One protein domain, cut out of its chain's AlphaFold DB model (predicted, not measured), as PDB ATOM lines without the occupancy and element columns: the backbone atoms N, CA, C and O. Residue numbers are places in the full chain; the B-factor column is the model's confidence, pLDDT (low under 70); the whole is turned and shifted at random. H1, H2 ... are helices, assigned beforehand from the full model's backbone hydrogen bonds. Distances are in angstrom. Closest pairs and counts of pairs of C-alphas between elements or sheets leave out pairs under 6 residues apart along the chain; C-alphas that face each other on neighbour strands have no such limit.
ATOM      1  N   ASN A 216      93.810 -14.746 136.955       76.06
ATOM      2  CA  ASN A 216      92.503 -14.135 136.732       76.06
ATOM      3  C   ASN A 216      91.929 -14.481 135.349       76.06
ATOM      4  O   ASN A 216      90.736 -14.758 135.245       76.06
ATOM      5  N   ASP A 217      92.766 -14.552 134.312       76.38
ATOM      6  CA  ASP A 217      92.321 -14.853 132.947       76.38
ATOM      7  C   ASP A 217      91.940 -16.329 132.784       76.38
ATOM      8  O   ASP A 217      90.975 -16.663 132.094       76.38
ATOM      9  N   ILE A 218      92.665 -17.231 133.453       79.62
ATOM     10  CA  ILE A 218      92.335 -18.663 133.486       79.62
ATOM     11  C   ILE A 218      91.053 -18.887 134.294       79.62
ATOM     12  O   ILE A 218      90.167 -19.622 133.853       79.62
ATOM     13  N   LEU A 219      90.911 -18.227 135.448       78.19
ATOM     14  CA  LEU A 219      89.690 -18.294 136.252       78.19
ATOM     15  C   LEU A 219      88.472 -17.770 135.491       78.19
ATOM     16  O   LEU A 219      87.424 -18.412 135.537       78.19
ATOM     17  N   ALA A 220      88.611 -16.666 134.754       82.62
ATOM     18  CA  ALA A 220      87.541 -16.125 133.923       82.62
ATOM     19  C   ALA A 220      87.125 -17.111 132.819       82.62
ATOM     20  O   ALA A 220      85.931 -17.310 132.583       82.62
ATOM     21  N   GLN A 221      88.083 -17.795 132.183       81.31
ATOM     22  CA  GLN A 221      87.795 -18.832 131.184       81.31
ATOM     23  C   GLN A 221      87.084 -20.049 131.795       81.31
ATOM     24  O   GLN A 221      86.103 -20.535 131.229       81.31
ATOM     25  N   LEU A 222      87.509 -20.501 132.981       81.38
ATOM     26  CA  LEU A 222      86.865 -21.601 133.710       81.38
ATOM     27  C   LEU A 222      85.454 -21.239 134.196       81.38
ATOM     28  O   LEU A 222      84.549 -22.069 134.119       81.38
ATOM     29  N   GLN A 223      85.247 -20.008 134.671       83.19
ATOM     30  CA  GLN A 223      83.934 -19.495 135.071       83.19
ATOM     31  C   GLN A 223      82.994 -19.398 133.870       83.19
ATOM     32  O   GLN A 223      81.884 -19.921 133.924       83.19
ATOM     33  N   THR A 224      83.478 -18.849 132.756       87.50
ATOM     34  CA  THR A 224      82.720 -18.764 131.502       87.50
ATOM     35  C   THR A 224      82.309 -20.151 131.001       87.50
ATOM     36  O   THR A 224      81.183 -20.348 130.548       87.50
ATOM     37  N   TYR A 225      83.202 -21.142 131.094       87.38
ATOM     38  CA  TYR A 225      82.875 -22.520 130.739       87.38
ATOM     39  C   TYR A 225      81.825 -23.121 131.685       87.38
ATOM     40  O   TYR A 225      80.839 -23.708 131.238       87.38
ATOM     41  N   LYS A 226      82.003 -22.923 132.996       88.12
ATOM     42  CA  LYS A 226      81.076 -23.394 134.031       88.12
ATOM     43  C   LYS A 226      79.674 -22.826 133.851       88.12
ATOM     44  O   LYS A 226      78.712 -23.564 134.019       88.12
ATOM     45  N   GLU A 227      79.546 -21.552 133.504       88.12
ATOM     46  CA  GLU A 227      78.251 -20.911 133.254       88.12
ATOM     47  C   GLU A 227      77.540 -21.494 132.028       88.12
ATOM     48  O   GLU A 227      76.320 -21.644 132.038       88.12
ATOM     49  N   ARG A 228      78.294 -21.891 130.993       88.62
ATOM     50  CA  ARG A 228      77.728 -22.495 129.776       88.62
ATOM     51  C   ARG A 228      77.351 -23.965 129.939       88.62
ATOM     52  O   ARG A 228      76.353 -24.398 129.373       88.62
ATOM     53  N   HIS A 229      78.152 -24.734 130.675       85.25
ATOM     54  CA  HIS A 229      78.029 -26.196 130.733       85.25
ATOM     55  C   HIS A 229      77.553 -26.721 132.093       85.25
ATOM     56  O   HIS A 229      77.333 -27.917 132.257       85.25
ATOM     57  N   ASN A 230      77.378 -25.835 133.077       83.38
ATOM     58  CA  ASN A 230      77.021 -26.150 134.463       83.38
ATOM     59  C   ASN A 230      77.995 -27.136 135.154       83.38
ATOM     60  O   ASN A 230      77.670 -27.751 136.168       83.38
ATOM     61  N   HIS A 231      79.206 -27.284 134.609       80.12
ATOM     62  CA  HIS A 231      80.311 -28.063 135.162       80.12
ATOM     63  C   HIS A 231      81.656 -27.494 134.695       80.12
ATOM     64  O   HIS A 231      81.731 -26.770 133.711       80.12
ATOM     65  N   VAL A 232      82.739 -27.855 135.385       78.88
ATOM     66  CA  VAL A 232      84.112 -27.390 135.083       78.88
ATOM     67  C   VAL A 232      84.965 -28.425 134.345       78.88
ATOM     68  O   VAL A 232      86.134 -28.184 134.076       78.88
ATOM     69  N   ASN A 233      84.405 -29.596 134.030       81.12
ATOM     70  CA  ASN A 233      85.135 -30.649 133.327       81.12
ATOM     71  C   ASN A 233      85.182 -30.355 131.818       81.12
ATOM     72  O   ASN A 233      84.197 -30.598 131.127       81.12
ATOM     73  N   ILE A 234      86.287 -29.784 131.335       83.50
ATOM     74  CA  ILE A 234      86.461 -29.386 129.931       83.50
ATOM     75  C   ILE A 234      87.047 -30.569 129.138       83.50
ATOM     76  O   ILE A 234      88.179 -30.977 129.415       83.50
ATOM     77  N   PRO A 235      86.331 -31.132 128.147       76.50
ATOM     78  CA  PRO A 235      86.881 -32.165 127.274       76.50
ATOM     79  C   PRO A 235      88.079 -31.645 126.472       76.50
ATOM     80  O   PRO A 235      88.071 -30.509 126.010       76.50
ATOM     81  N   LYS A 236      89.075 -32.501 126.203       71.75
ATOM     82  CA  LYS A 236      90.265 -32.143 125.398       71.75
ATOM     83  C   LYS A 236      89.942 -31.656 123.976       71.75
ATOM     84  O   LYS A 236      90.781 -31.034 123.339       71.75
ATOM     85  N   SER A 237      88.752 -31.979 123.470       72.00
ATOM     86  CA  SER A 237      88.249 -31.549 122.162       72.00
ATOM     87  C   SER A 237      87.623 -30.148 122.167       72.00
ATOM     88  O   SER A 237      87.251 -29.659 121.106       72.00
ATOM     89  N   ASP A 238      87.438 -29.533 123.337       82.31
ATOM     90  CA  ASP A 238      86.806 -28.223 123.479       82.31
ATOM     91  C   ASP A 238      87.832 -27.084 123.310       82.31
ATOM     92  O   ASP A 238      88.902 -27.142 123.921       82.31
ATOM     93  N   PRO A 239      87.533 -26.017 122.545       80.25
ATOM     94  CA  PRO A 239      88.444 -24.882 122.367       80.25
ATOM     95  C   PRO A 239      88.858 -24.178 123.669       80.25
ATOM     96  O   PRO A 239      89.934 -23.585 123.738       80.25
ATOM     97  N   ALA A 240      88.036 -24.236 124.724       80.69
ATOM     98  CA  ALA A 240      88.407 -23.702 126.033       80.69
ATOM     99  C   ALA A 240      89.596 -24.462 126.644       80.69
ATOM    100  O   ALA A 240      90.416 -23.856 127.330       80.69
ATOM    101  N   TYR A 241      89.730 -25.762 126.355       77.19
ATOM    102  CA  TYR A 241      90.864 -26.567 126.800       77.19
ATOM    103  C   TYR A 241      92.160 -26.080 126.151       77.19
ATOM    104  O   TYR A 241      93.127 -25.818 126.860       77.19
ATOM    105  N   THR A 242      92.172 -25.909 124.826       75.69
ATOM    106  CA  THR A 242      93.366 -25.467 124.089       75.69
ATOM    107  C   THR A 242      93.747 -24.032 124.431       75.69
ATOM    108  O   THR A 242      94.921 -23.766 124.619       75.69
ATOM    109  N   ASN A 243      92.783 -23.128 124.628       79.44
ATOM    110  CA  ASN A 243      93.069 -21.739 125.012       79.44
ATOM    111  C   ASN A 243      93.664 -21.620 126.422       79.44
ATOM    112  O   ASN A 243      94.584 -20.831 126.645       79.44
ATOM    113  N   ILE A 244      93.156 -22.413 127.373       77.31
ATOM    114  CA  ILE A 244      93.749 -22.502 128.706       77.31
ATOM    115  C   ILE A 244      95.151 -23.101 128.577       77.31
ATOM    116  O   ILE A 244      96.093 -22.493 129.071       77.31
ATOM    117  N   LEU A 245      95.318 -24.217 127.861       67.81
ATOM    118  CA  LEU A 245      96.618 -24.863 127.653       67.81
ATOM    119  C   LEU A 245      97.647 -23.910 127.019       67.81
ATOM    120  O   LEU A 245      98.738 -23.752 127.553       67.81
ATOM    121  N   ASP A 246      97.280 -23.207 125.950       71.75
ATOM    122  CA  ASP A 246      98.133 -22.243 125.249       71.75
ATOM    123  C   ASP A 246      98.471 -21.039 126.132       71.75
ATOM    124  O   ASP A 246      99.598 -20.550 126.102       71.75
ATOM    125  N   SER A 247      97.534 -20.572 126.965       73.19
ATOM    126  CA  SER A 247      97.804 -19.517 127.947       73.19
ATOM    127  C   SER A 247      98.767 -19.994 129.038       73.19
ATOM    128  O   SER A 247      99.687 -19.263 129.405       73.19
ATOM    129  N   LEU A 248      98.603 -21.228 129.525       67.19
ATOM    130  CA  LEU A 248      99.497 -21.850 130.503       67.19
ATOM    131  C   LEU A 248     100.920 -22.020 129.923       67.19
ATOM    132  O   LEU A 248     101.905 -21.726 130.606       67.19
ATOM    133  N   ILE A 249     101.027 -22.428 128.652       66.44
ATOM    134  CA  ILE A 249     102.291 -22.573 127.908       66.44
ATOM    135  C   ILE A 249     102.935 -21.201 127.654       66.44
ATOM    136  O   ILE A 249     104.112 -21.007 127.956       66.44
ATOM    137  N   LYS A 250     102.164 -20.220 127.164       69.00
ATOM    138  CA  LYS A 250     102.626 -18.853 126.857       69.00
ATOM    139  C   LYS A 250     103.176 -18.127 128.083       69.00
ATOM    140  O   LYS A 250     104.143 -17.382 127.959       69.00
ATOM    141  N   HIS A 251     102.578 -18.344 129.252       63.47
ATOM    142  CA  HIS A 251     103.038 -17.754 130.512       63.47
ATOM    143  C   HIS A 251     104.084 -18.618 131.228       63.47
ATOM    144  O   HIS A 251     104.432 -18.342 132.372       63.47
ATOM    145  N   GLY A 252     104.609 -19.647 130.556       59.03
ATOM    146  CA  GLY A 252     105.786 -20.373 131.006       59.03
ATOM    147  C   GLY A 252     105.550 -21.235 132.240       59.03
ATOM    148  O   GLY A 252     106.497 -21.473 132.977       59.03
ATOM    149  N   ILE A 253     104.343 -21.754 132.480       59.69
ATOM    150  CA  ILE A 253     104.100 -22.670 133.614       59.69
ATOM    151  C   ILE A 253     104.970 -23.913 133.517       59.69
ATOM    152  O   ILE A 253     105.473 -24.405 134.525       59.69
ATOM    153  N   GLU A 254     105.208 -24.403 132.304       59.75
ATOM    154  CA  GLU A 254     106.196 -25.453 132.070       59.75
ATOM    155  C   GLU A 254     107.599 -25.002 132.487       59.75
ATOM    156  O   GLU A 254     108.322 -25.766 133.117       59.75
ATOM    157  N   GLN A 255     107.977 -23.747 132.227       62.72
ATOM    158  CA  GLN A 255     109.265 -23.196 132.654       62.72
ATOM    159  C   GLN A 255     109.347 -23.045 134.177       62.72
ATOM    160  O   GLN A 255     110.335 -23.470 134.766       62.72
ATOM    161  N   GLU A 256     108.307 -22.534 134.833       62.47
ATOM    162  CA  GLU A 256     108.268 -22.350 136.288       62.47
ATOM    163  C   GLU A 256     108.222 -23.698 137.032       62.47
ATOM    164  O   GLU A 256     108.901 -23.903 138.039       62.47
ATOM    165  N   THR A 257     107.464 -24.671 136.517       66.06
ATOM    166  CA  THR A 257     107.436 -26.037 137.062       66.06
ATOM    167  C   THR A 257     108.743 -26.783 136.802       66.06
ATOM    168  O   THR A 257     109.181 -27.542 137.669       66.06
ATOM    169  N   ASN A 258     109.402 -26.554 135.661       73.38
ATOM    170  CA  ASN A 258     110.754 -27.046 135.394       73.38
ATOM    171  C   ASN A 258     111.784 -26.386 136.308       73.38
ATOM    172  O   ASN A 258     112.658 -27.082 136.808       73.38
ATOM    173  N   GLN A 259     111.667 -25.088 136.583       75.69
ATOM    174  CA  GLN A 259     112.546 -24.375 137.503       75.69
ATOM    175  C   GLN A 259     112.418 -24.934 138.924       75.69
ATOM    176  O   GLN A 259     113.415 -25.365 139.497       75.69
ATOM    177  N   LYS A 260     111.192 -25.057 139.445       78.56
ATOM    178  CA  LYS A 260     110.925 -25.675 140.757       78.56
ATOM    179  C   LYS A 260     111.421 -27.121 140.827       78.56
ATOM    180  O   LYS A 260     111.940 -27.550 141.856       78.56
ATOM    181  N   TRP A 261     111.270 -27.890 139.747       83.50
ATOM    182  CA  TRP A 261     111.812 -29.246 139.676       83.50
ATOM    183  C   TRP A 261     113.346 -29.238 139.682       83.50
ATOM    184  O   TRP A 261     113.945 -29.970 140.464       83.50
ATOM    185  N   ASN A 262     113.979 -28.378 138.878       84.00
ATOM    186  CA  ASN A 262     115.432 -28.247 138.785       84.00
ATOM    187  C   ASN A 262     116.040 -27.831 140.125       84.00
ATOM    188  O   ASN A 262     117.052 -28.402 140.519       84.00
ATOM    189  N   GLU A 263     115.422 -26.893 140.843       85.69
ATOM    190  CA  GLU A 263     115.843 -26.475 142.183       85.69
ATOM    191  C   GLU A 263     115.831 -27.652 143.163       85.69
ATOM    192  O   GLU A 263     116.811 -27.885 143.871       85.69
ATOM    193  N   LYS A 264     114.753 -28.446 143.178       86.62
ATOM    194  CA  LYS A 264     114.651 -29.630 144.044       86.62
ATOM    195  C   LYS A 264     115.610 -30.741 143.627       86.62
ATOM    196  O   LYS A 264     116.228 -31.363 144.485       86.62
ATOM    197  N   TYR A 265     115.797 -30.948 142.328       87.38
ATOM    198  CA  TYR A 265     116.784 -31.881 141.797       87.38
ATOM    199  C   TYR A 265     118.217 -31.480 142.184       87.38
ATOM    200  O   TYR A 265     118.980 -32.331 142.630       87.38
ATOM    201  N   HIS A 266     118.571 -30.194 142.093       88.62
ATOM    202  CA  HIS A 266     119.879 -29.693 142.532       88.62
ATOM    203  C   HIS A 266     120.064 -29.864 144.039       88.62
ATOM    204  O   HIS A 266     121.079 -30.413 144.458       88.62
ATOM    205  N   LYS A 267     119.051 -29.518 144.848       87.00
ATOM    206  CA  LYS A 267     119.059 -29.778 146.298       87.00
ATOM    207  C   LYS A 267     119.268 -31.264 146.608       87.00
ATOM    208  O   LYS A 267     120.044 -31.595 147.499       87.00
ATOM    209  N   LEU A 268     118.609 -32.164 145.875       85.38
ATOM    210  CA  LEU A 268     118.779 -33.610 146.037       85.38
ATOM    211  C   LEU A 268     120.174 -34.082 145.627       85.38
ATOM    212  O   LEU A 268     120.761 -34.917 146.310       85.38
ATOM    213  N   LYS A 269     120.715 -33.537 144.538       86.75
ATOM    214  CA  LYS A 269     122.063 -33.844 144.072       86.75
ATOM    215  C   LYS A 269     123.120 -33.406 145.085       86.75
ATOM    216  O   LYS A 269     123.951 -34.225 145.464       86.75
ATOM    217  N   GLU A 270     123.041 -32.175 145.581       84.88
ATOM    218  CA  GLU A 270     123.925 -31.670 146.640       84.88
ATOM    219  C   GLU A 270     123.790 -32.480 147.930       84.88
ATOM    220  O   GLU A 270     124.783 -32.773 148.594       84.88
ATOM    221  N   TYR A 271     122.559 -32.861 148.284       81.00
ATOM    222  CA  TYR A 271     122.311 -33.720 149.431       81.00
ATOM    223  C   TYR A 271     122.975 -35.081 149.236       81.00
ATOM    224  O   TYR A 271     123.692 -35.527 150.120       81.00
ATOM    225  N   LYS A 272     122.836 -35.722 148.073       80.38
ATOM    226  CA  LYS A 272     123.519 -36.989 147.796       80.38
ATOM    227  C   LYS A 272     125.040 -36.850 147.847       80.38
ATOM    228  O   LYS A 272     125.709 -37.725 148.385       80.38
ATOM    229  N   GLU A 273     125.595 -35.782 147.284       78.81
ATOM    230  CA  GLU A 273     127.042 -35.531 147.304       78.81
ATOM    231  C   GLU A 273     127.578 -35.367 148.727       78.81
ATOM    232  O   GLU A 273     128.667 -35.852 149.029       78.81
ATOM    233  N   LYS A 274     126.799 -34.731 149.608       74.69
ATOM    234  CA  LYS A 274     127.118 -34.626 151.033       74.69
ATOM    235  C   LYS A 274     126.891 -35.969 151.719       74.69
ATOM    236  O   LYS A 274     127.829 -36.580 152.192       74.69
ATOM    237  N   HIS A 275     125.663 -36.456 151.734       68.62
ATOM    238  CA  HIS A 275     125.180 -37.503 152.629       68.62
ATOM    239  C   HIS A 275     125.277 -38.926 152.069       68.62
ATOM    240  O   HIS A 275     124.962 -39.868 152.785       68.62
ATOM    241  N   GLY A 276     125.660 -39.116 150.805       67.06
ATOM    242  CA  GLY A 276     125.825 -40.428 150.171       67.06
ATOM    243  C   GLY A 276     124.526 -41.175 149.836       67.06
ATOM    244  O   GLY A 276     124.588 -42.228 149.201       67.06
ATOM    245  N   ASP A 277     123.360 -40.647 150.218       71.88
ATOM    246  CA  ASP A 277     122.036 -41.181 149.892       71.88
ATOM    247  C   ASP A 277     121.066 -40.078 149.437       71.88
ATOM    248  O   ASP A 277     121.343 -38.887 149.563       71.88
ATOM    249  N   CYS A 278     119.938 -40.487 148.855       74.69
ATOM    250  CA  CYS A 278     118.889 -39.585 148.377       74.69
ATOM    251  C   CYS A 278     117.700 -39.486 149.349       74.69
ATOM    252  O   CYS A 278     116.647 -38.973 148.971       74.69
ATOM    253  N   ASP A 279     117.820 -39.998 150.576       71.62
ATOM    254  CA  ASP A 279     116.726 -39.978 151.540       71.62
ATOM    255  C   ASP A 279     116.826 -38.686 152.357       71.62
ATOM    256  O   ASP A 279     117.668 -38.575 153.247       71.62
ATOM    257  N   PHE A 280     115.957 -37.702 152.099       68.75
ATOM    258  CA  PHE A 280     115.881 -36.476 152.911       68.75
ATOM    259  C   PHE A 280     115.196 -36.727 154.268       68.75
ATOM    260  O   PHE A 280     114.276 -37.546 154.343       68.75
ATOM    261  N   PRO A 281     115.600 -36.041 155.356       60.28
ATOM    262  CA  PRO A 281     114.887 -36.094 156.632       60.28
ATOM    263  C   PRO A 281     113.494 -35.461 156.513       60.28
ATOM    264  O   PRO A 281     113.352 -34.413 155.884       60.28
ATOM    265  N   GLU A 282     112.483 -36.025 157.178       55.81
ATOM    266  CA  GLU A 282     111.118 -35.470 157.182       55.81
ATOM    267  C   GLU A 282     111.022 -34.094 157.868       55.81
ATOM    268  O   GLU A 282     110.105 -33.324 157.591       55.81
ATOM    269  N   ALA A 283     112.023 -33.712 158.673       50.44
ATOM    270  CA  ALA A 283     112.176 -32.342 159.177       50.44
ATOM    271  C   ALA A 283     112.280 -31.302 158.042       50.44
ATOM    272  O   ALA A 283     111.877 -30.152 158.214       50.44
ATOM    273  N   HIS A 284     112.757 -31.714 156.865       61.84
ATOM    274  CA  HIS A 284     112.765 -30.914 155.649       61.84
ATOM    275  C   HIS A 284     111.500 -31.210 154.822       61.84
ATOM    276  O   HIS A 284     111.582 -31.730 153.706       61.84
ATOM    277  N   LEU A 285     110.333 -30.888 155.398       63.62
ATOM    278  CA  LEU A 285     108.985 -31.196 154.881       63.62
ATOM    279  C   LEU A 285     108.870 -31.032 153.354       63.62
ATOM    280  O   LEU A 285     108.412 -31.931 152.657       63.62
ATOM    281  N   GLU A 286     109.403 -29.933 152.815       76.44
ATOM    282  CA  GLU A 286     109.347 -29.617 151.383       76.44
ATOM    283  C   GLU A 286     110.037 -30.653 150.468       76.44
ATOM    284  O   GLU A 286     109.535 -30.965 149.382       76.44
ATOM    285  N   MET A 287     111.199 -31.174 150.882       79.31
ATOM    286  CA  MET A 287     111.977 -32.148 150.105       79.31
ATOM    287  C   MET A 287     111.499 -33.575 150.366       79.31
ATOM    288  O   MET A 287     111.403 -34.361 149.424       79.31
ATOM    289  N   GLY A 288     111.137 -33.892 151.614       72.56
ATOM    290  CA  GLY A 288     110.548 -35.184 151.971       72.56
ATOM    291  C   GLY A 288     109.252 -35.456 151.203       72.56
ATOM    292  O   GLY A 288     109.104 -36.518 150.595       72.56
ATOM    293  N   ASP A 289     108.350 -34.475 151.141       76.31
ATOM    294  CA  ASP A 289     107.089 -34.596 150.402       76.31
ATOM    295  C   ASP A 289     107.311 -34.670 148.894       76.31
ATOM    296  O   ASP A 289     106.650 -35.443 148.199       76.31
ATOM    297  N   TRP A 290     108.285 -33.921 148.373       83.94
ATOM    298  CA  TRP A 290     108.617 -33.982 146.955       83.94
ATOM    299  C   TRP A 290     109.146 -35.358 146.535       83.94
ATOM    300  O   TRP A 290     108.706 -35.876 145.509       83.94
ATOM    301  N   ILE A 291     110.018 -35.978 147.339       82.69
ATOM    302  CA  ILE A 291     110.541 -37.341 147.130       82.69
ATOM    303  C   ILE A 291     109.416 -38.378 147.196       82.69
ATOM    304  O   ILE A 291     109.313 -39.224 146.305       82.69
ATOM    305  N   LYS A 292     108.540 -38.295 148.211       76.62
ATOM    306  CA  LYS A 292     107.345 -39.153 148.322       76.62
ATOM    307  C   LYS A 292     106.470 -39.024 147.074       76.62
ATOM    308  O   LYS A 292     106.047 -40.033 146.509       76.62
ATOM    309  N   GLN A 293     106.260 -37.793 146.606       79.75
ATOM    310  CA  GLN A 293     105.503 -37.520 145.391       79.75
ATOM    311  C   GLN A 293     106.196 -38.089 144.147       79.75
ATOM    312  O   GLN A 293     105.504 -38.647 143.303       79.75
ATOM    313  N   GLN A 294     107.528 -38.022 144.031       84.44
ATOM    314  CA  GLN A 294     108.238 -38.630 142.896       84.44
ATOM    315  C   GLN A 294     108.059 -40.152 142.883       84.44
ATOM    316  O   GLN A 294     107.730 -40.704 141.838       84.44
ATOM    317  N   ARG A 295     108.196 -40.830 144.034       84.12
ATOM    318  CA  ARG A 295     107.970 -42.285 144.143       84.12
ATOM    319  C   ARG A 295     106.536 -42.665 143.763       84.12
ATOM    320  O   ARG A 295     106.334 -43.599 142.993       84.12
ATOM    321  N   LYS A 296     105.546 -41.903 144.242       78.31
ATOM    322  CA  LYS A 296     104.130 -42.091 143.893       78.31
ATOM    323  C   LYS A 296     103.885 -41.917 142.392       78.31
ATOM    324  O   LYS A 296     103.314 -42.803 141.764       78.31
ATOM    325  N   VAL A 297     104.360 -40.810 141.817       78.25
ATOM    326  CA  VAL A 297     104.205 -40.517 140.385       78.25
ATOM    327  C   VAL A 297     104.940 -41.549 139.537       78.25
ATOM    328  O   VAL A 297     104.416 -41.924 138.506       78.25
ATOM    329  N   HIS A 298     106.090 -42.075 139.953       79.12
ATOM    330  CA  HIS A 298     106.790 -43.134 139.218       79.12
ATOM    331  C   HIS A 298     105.986 -44.446 139.155       79.12
ATOM    332  O   HIS A 298     105.922 -45.080 138.105       79.12
ATOM    333  N   ILE A 299     105.312 -44.822 140.249       74.19
ATOM    334  CA  ILE A 299     104.420 -45.993 140.286       74.19
ATOM    335  C   ILE A 299     103.177 -45.762 139.410       74.19
ATOM    336  O   ILE A 299     102.784 -46.645 138.651       74.19
ATOM    337  N   GLU A 300     102.565 -44.579 139.498       71.50
ATOM    338  CA  GLU A 300     101.337 -44.234 138.765       71.50
ATOM    339  C   GLU A 300     101.594 -43.969 137.265       71.50
ATOM    340  O   GLU A 300     100.801 -44.369 136.412       71.50
ATOM    341  N   ALA A 301     102.723 -43.340 136.921       68.06
ATOM    342  CA  ALA A 301     103.121 -42.986 135.557       68.06
ATOM    343  C   ALA A 301     103.729 -44.158 134.776       68.06
ATOM    344  O   ALA A 301     103.798 -44.085 133.550       68.06
ATOM    345  N   ALA A 302     104.072 -45.275 135.429       58.66
ATOM    346  CA  ALA A 302     104.408 -46.522 134.735       58.66
ATOM    347  C   ALA A 302     103.288 -46.990 133.771       58.66
ATOM    348  O   ALA A 302     103.545 -47.788 132.871       58.66
ATOM    349  N   ALA A 303     102.063 -46.465 133.921       54.75
ATOM    350  CA  ALA A 303     100.918 -46.717 133.047       54.75
ATOM    351  C   ALA A 303     100.607 -45.596 132.024       54.75
ATOM    352  O   ALA A 303      99.760 -45.800 131.155       54.75
ATOM    353  N   SER A 304     101.250 -44.422 132.094       55.19
ATOM    354  CA  SER A 304     100.939 -43.260 131.243       55.19
ATOM    355  C   SER A 304     102.217 -42.530 130.828       55.19
ATOM    356  O   SER A 304     102.834 -41.821 131.618       55.19
ATOM    357  N   CYS A 305     102.603 -42.708 129.566       49.22
ATOM    358  CA  CYS A 305     103.867 -42.234 129.013       49.22
ATOM    359  C   CYS A 305     103.777 -40.751 128.615       49.22
ATOM    360  O   CYS A 305     103.280 -40.430 127.538       49.22
ATOM    361  N   ASP A 306     104.254 -39.857 129.484       61.88
ATOM    362  CA  ASP A 306     104.541 -38.464 129.129       61.88
ATOM    363  C   ASP A 306     106.063 -38.254 129.080       61.88
ATOM    364  O   ASP A 306     106.787 -38.623 130.013       61.88
ATOM    365  N   TYR A 307     106.556 -37.661 127.992       57.97
ATOM    366  CA  TYR A 307     107.990 -37.503 127.706       57.97
ATOM    367  C   TYR A 307     108.720 -36.692 128.792       57.97
ATOM    368  O   TYR A 307     109.867 -36.980 129.141       57.97
ATOM    369  N   LEU A 308     108.027 -35.718 129.393       60.34
ATOM    370  CA  LEU A 308     108.566 -34.881 130.465       60.34
ATOM    371  C   LEU A 308     108.886 -35.683 131.740       60.34
ATOM    372  O   LEU A 308     109.900 -35.425 132.393       60.34
ATOM    373  N   PHE A 309     108.057 -36.670 132.097       69.44
ATOM    374  CA  PHE A 309     108.322 -37.529 133.258       69.44
ATOM    375  C   PHE A 309     109.499 -38.464 132.999       69.44
ATOM    376  O   PHE A 309     110.330 -38.650 133.884       69.44
ATOM    377  N   GLN A 310     109.625 -38.973 131.771       70.50
ATOM    378  CA  GLN A 310     110.710 -39.875 131.394       70.50
ATOM    379  C   GLN A 310     112.092 -39.229 131.573       70.50
ATOM    380  O   GLN A 310     112.982 -39.845 132.156       70.50
ATOM    381  N   HIS A 311     112.257 -37.971 131.151       73.25
ATOM    382  CA  HIS A 311     113.516 -37.243 131.340       73.25
ATOM    383  C   HIS A 311     113.835 -37.016 132.827       73.25
ATOM    384  O   HIS A 311     114.957 -37.253 133.274       73.25
ATOM    385  N   ARG A 312     112.841 -36.607 133.624       82.56
ATOM    386  CA  ARG A 312     113.012 -36.366 135.068       82.56
ATOM    387  C   ARG A 312     113.354 -37.646 135.835       82.56
ATOM    388  O   ARG A 312     114.194 -37.611 136.732       82.56
ATOM    389  N   PHE A 313     112.743 -38.772 135.472       85.00
ATOM    390  CA  PHE A 313     113.065 -40.077 136.052       85.00
ATOM    391  C   PHE A 313     114.476 -40.513 135.682       85.00
ATOM    392  O   PHE A 313     115.237 -40.875 136.570       85.00
ATOM    393  N   GLN A 314     114.875 -40.344 134.420       81.31
ATOM    394  CA  GLN A 314     116.236 -40.647 133.984       81.31
ATOM    395  C   GLN A 314     117.289 -39.821 134.742       81.31
ATOM    396  O   GLN A 314     118.353 -40.338 135.082       81.31
ATOM    397  N   GLN A 315     117.008 -38.549 135.043       83.25
ATOM    398  CA  GLN A 315     117.900 -37.723 135.863       83.25
ATOM    399  C   GLN A 315     118.029 -38.267 137.296       83.25
ATOM    400  O   GLN A 315     119.131 -38.315 137.840       83.25
ATOM    401  N   LEU A 316     116.929 -38.723 137.901       84.81
ATOM    402  CA  LEU A 316     116.940 -39.352 139.225       84.81
ATOM    403  C   LEU A 316     117.632 -40.729 139.211       84.81
ATOM    404  O   LEU A 316     118.400 -41.026 140.124       84.81
ATOM    405  N   ASP A 317     117.461 -41.519 138.150       83.19
ATOM    406  CA  ASP A 317     118.153 -42.799 137.943       83.19
ATOM    407  C   ASP A 317     119.667 -42.618 137.833       83.19
ATOM    408  O   ASP A 317     120.437 -43.337 138.472       83.19
ATOM    409  N   GLN A 318     120.119 -41.624 137.060       82.50
ATOM    410  CA  GLN A 318     121.538 -41.265 136.964       82.50
ATOM    411  C   GLN A 318     122.087 -40.784 138.306       82.50
ATOM    412  O   GLN A 318     123.237 -41.058 138.656       82.50
ATOM    413  N   LEU A 319     121.243 -40.114 139.091       82.69
ATOM    414  CA  LEU A 319     121.544 -39.764 140.468       82.69
ATOM    415  C   LEU A 319     121.453 -40.977 141.409       82.69
ATOM    416  O   LEU A 319     121.683 -40.824 142.600       82.69
ATOM    417  N   GLY A 320     121.184 -42.197 140.939       77.19
ATOM    418  CA  GLY A 320     121.091 -43.402 141.769       77.19
ATOM    419  C   GLY A 320     119.991 -43.320 142.828       77.19
ATOM    420  O   GLY A 320     120.175 -43.817 143.937       77.19
TER     421      GLY A 320
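What this domain is: This is residues 216 to 320 of the 534 residues of the protein "Hypothetical protein" of Skeletonema marinoi (UniProt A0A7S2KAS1). Two loosely joined lobes lie along one long axis: a small helical hairpin of H1 and H2 at one end, and at the other the long helix H3 with H5 running beside it and H4 crossing over both at a steep angle. The three helices of the larger lobe are near each other without clearly touching, and the short break at residues 251 and 252 joins the lobes. The printed part has 105 residues, with five named helices in the order H1 H2 H3 H4 H5 and no named strand; the class is all helix. The whole is loose, with a radius of gyration of the C-alphas of 17.9 A, and elongated, spanning 55 by 29 by 24 A.

How they stand to each other: H3, residues 253 to 275, is the longest helix and is close to, but not clearly touching, H5, residues 307 to 318. Their closest C-alphas, those of Tyr 265 and Leu 316, are 7.9 A apart, and they run the same way at a shallow tilt of 10 degrees. H4, residues 285 to 301, is close to H3 but not clearly touching, with the closest C-alphas, those of Lys 264 and Met 287, 7.1 A apart. H3 and H4 run opposite ways at a steep tilt of 69 degrees, only just short of about perpendicular. H4 and H5 are also close but not clearly touching, with His 298 and Phe 313 as closest C-alphas at 7.7 A, and run opposite ways at a steep tilt of 63 degrees. H2, residues 239 to 250, is close to H3 but not clearly touching, with the C-alphas of Leu 248 and Glu 254 closest at 7.8 A; these helices run the same way at a steep tilt of 51 degrees. H1, residues 216 to 229, touches H2 and forms a helical hairpin with it: the closest C-alphas, those of Ile 218 and Ile 244, are 6.3 A apart, and the two run opposite ways at a shallow tilt of 11 degrees. H1 is apart from H3, H4 and H5, and H2 is apart from H4 and H5. In H1, H2, H3, H4 and H5 every O i to N i+4 pair is within hydrogen-bond range.

Where its parts are: H3 measures 32.0 A from C-alpha 253 at (104.100, -22.670, 133.614) to C-alpha 275 at (125.180, -37.503, 152.629). H4 measures 23.4 A and H1 19.8 A; H5 has 12 residues and H2 also 12. H1 begins with C-alpha 216 at (92.503, -14.135, 136.732), and H5 ends with C-alpha 318 at (121.538, -41.265, 136.964).

The domain as a whole: The two C-alphas farthest apart, those of Arg 228 and Gly 276, are 55.2 A apart. The printed part has no cut and no long link: H2 to H3 and H4 to H5 are tight, H1 to H2 and H3 to H4 short. The mean pLDDT of the printed part is 75.3, with 28 residues under 70: residue 245 and residues 248 to 257, 275 to 276, 280 to 285 and 301 to 309.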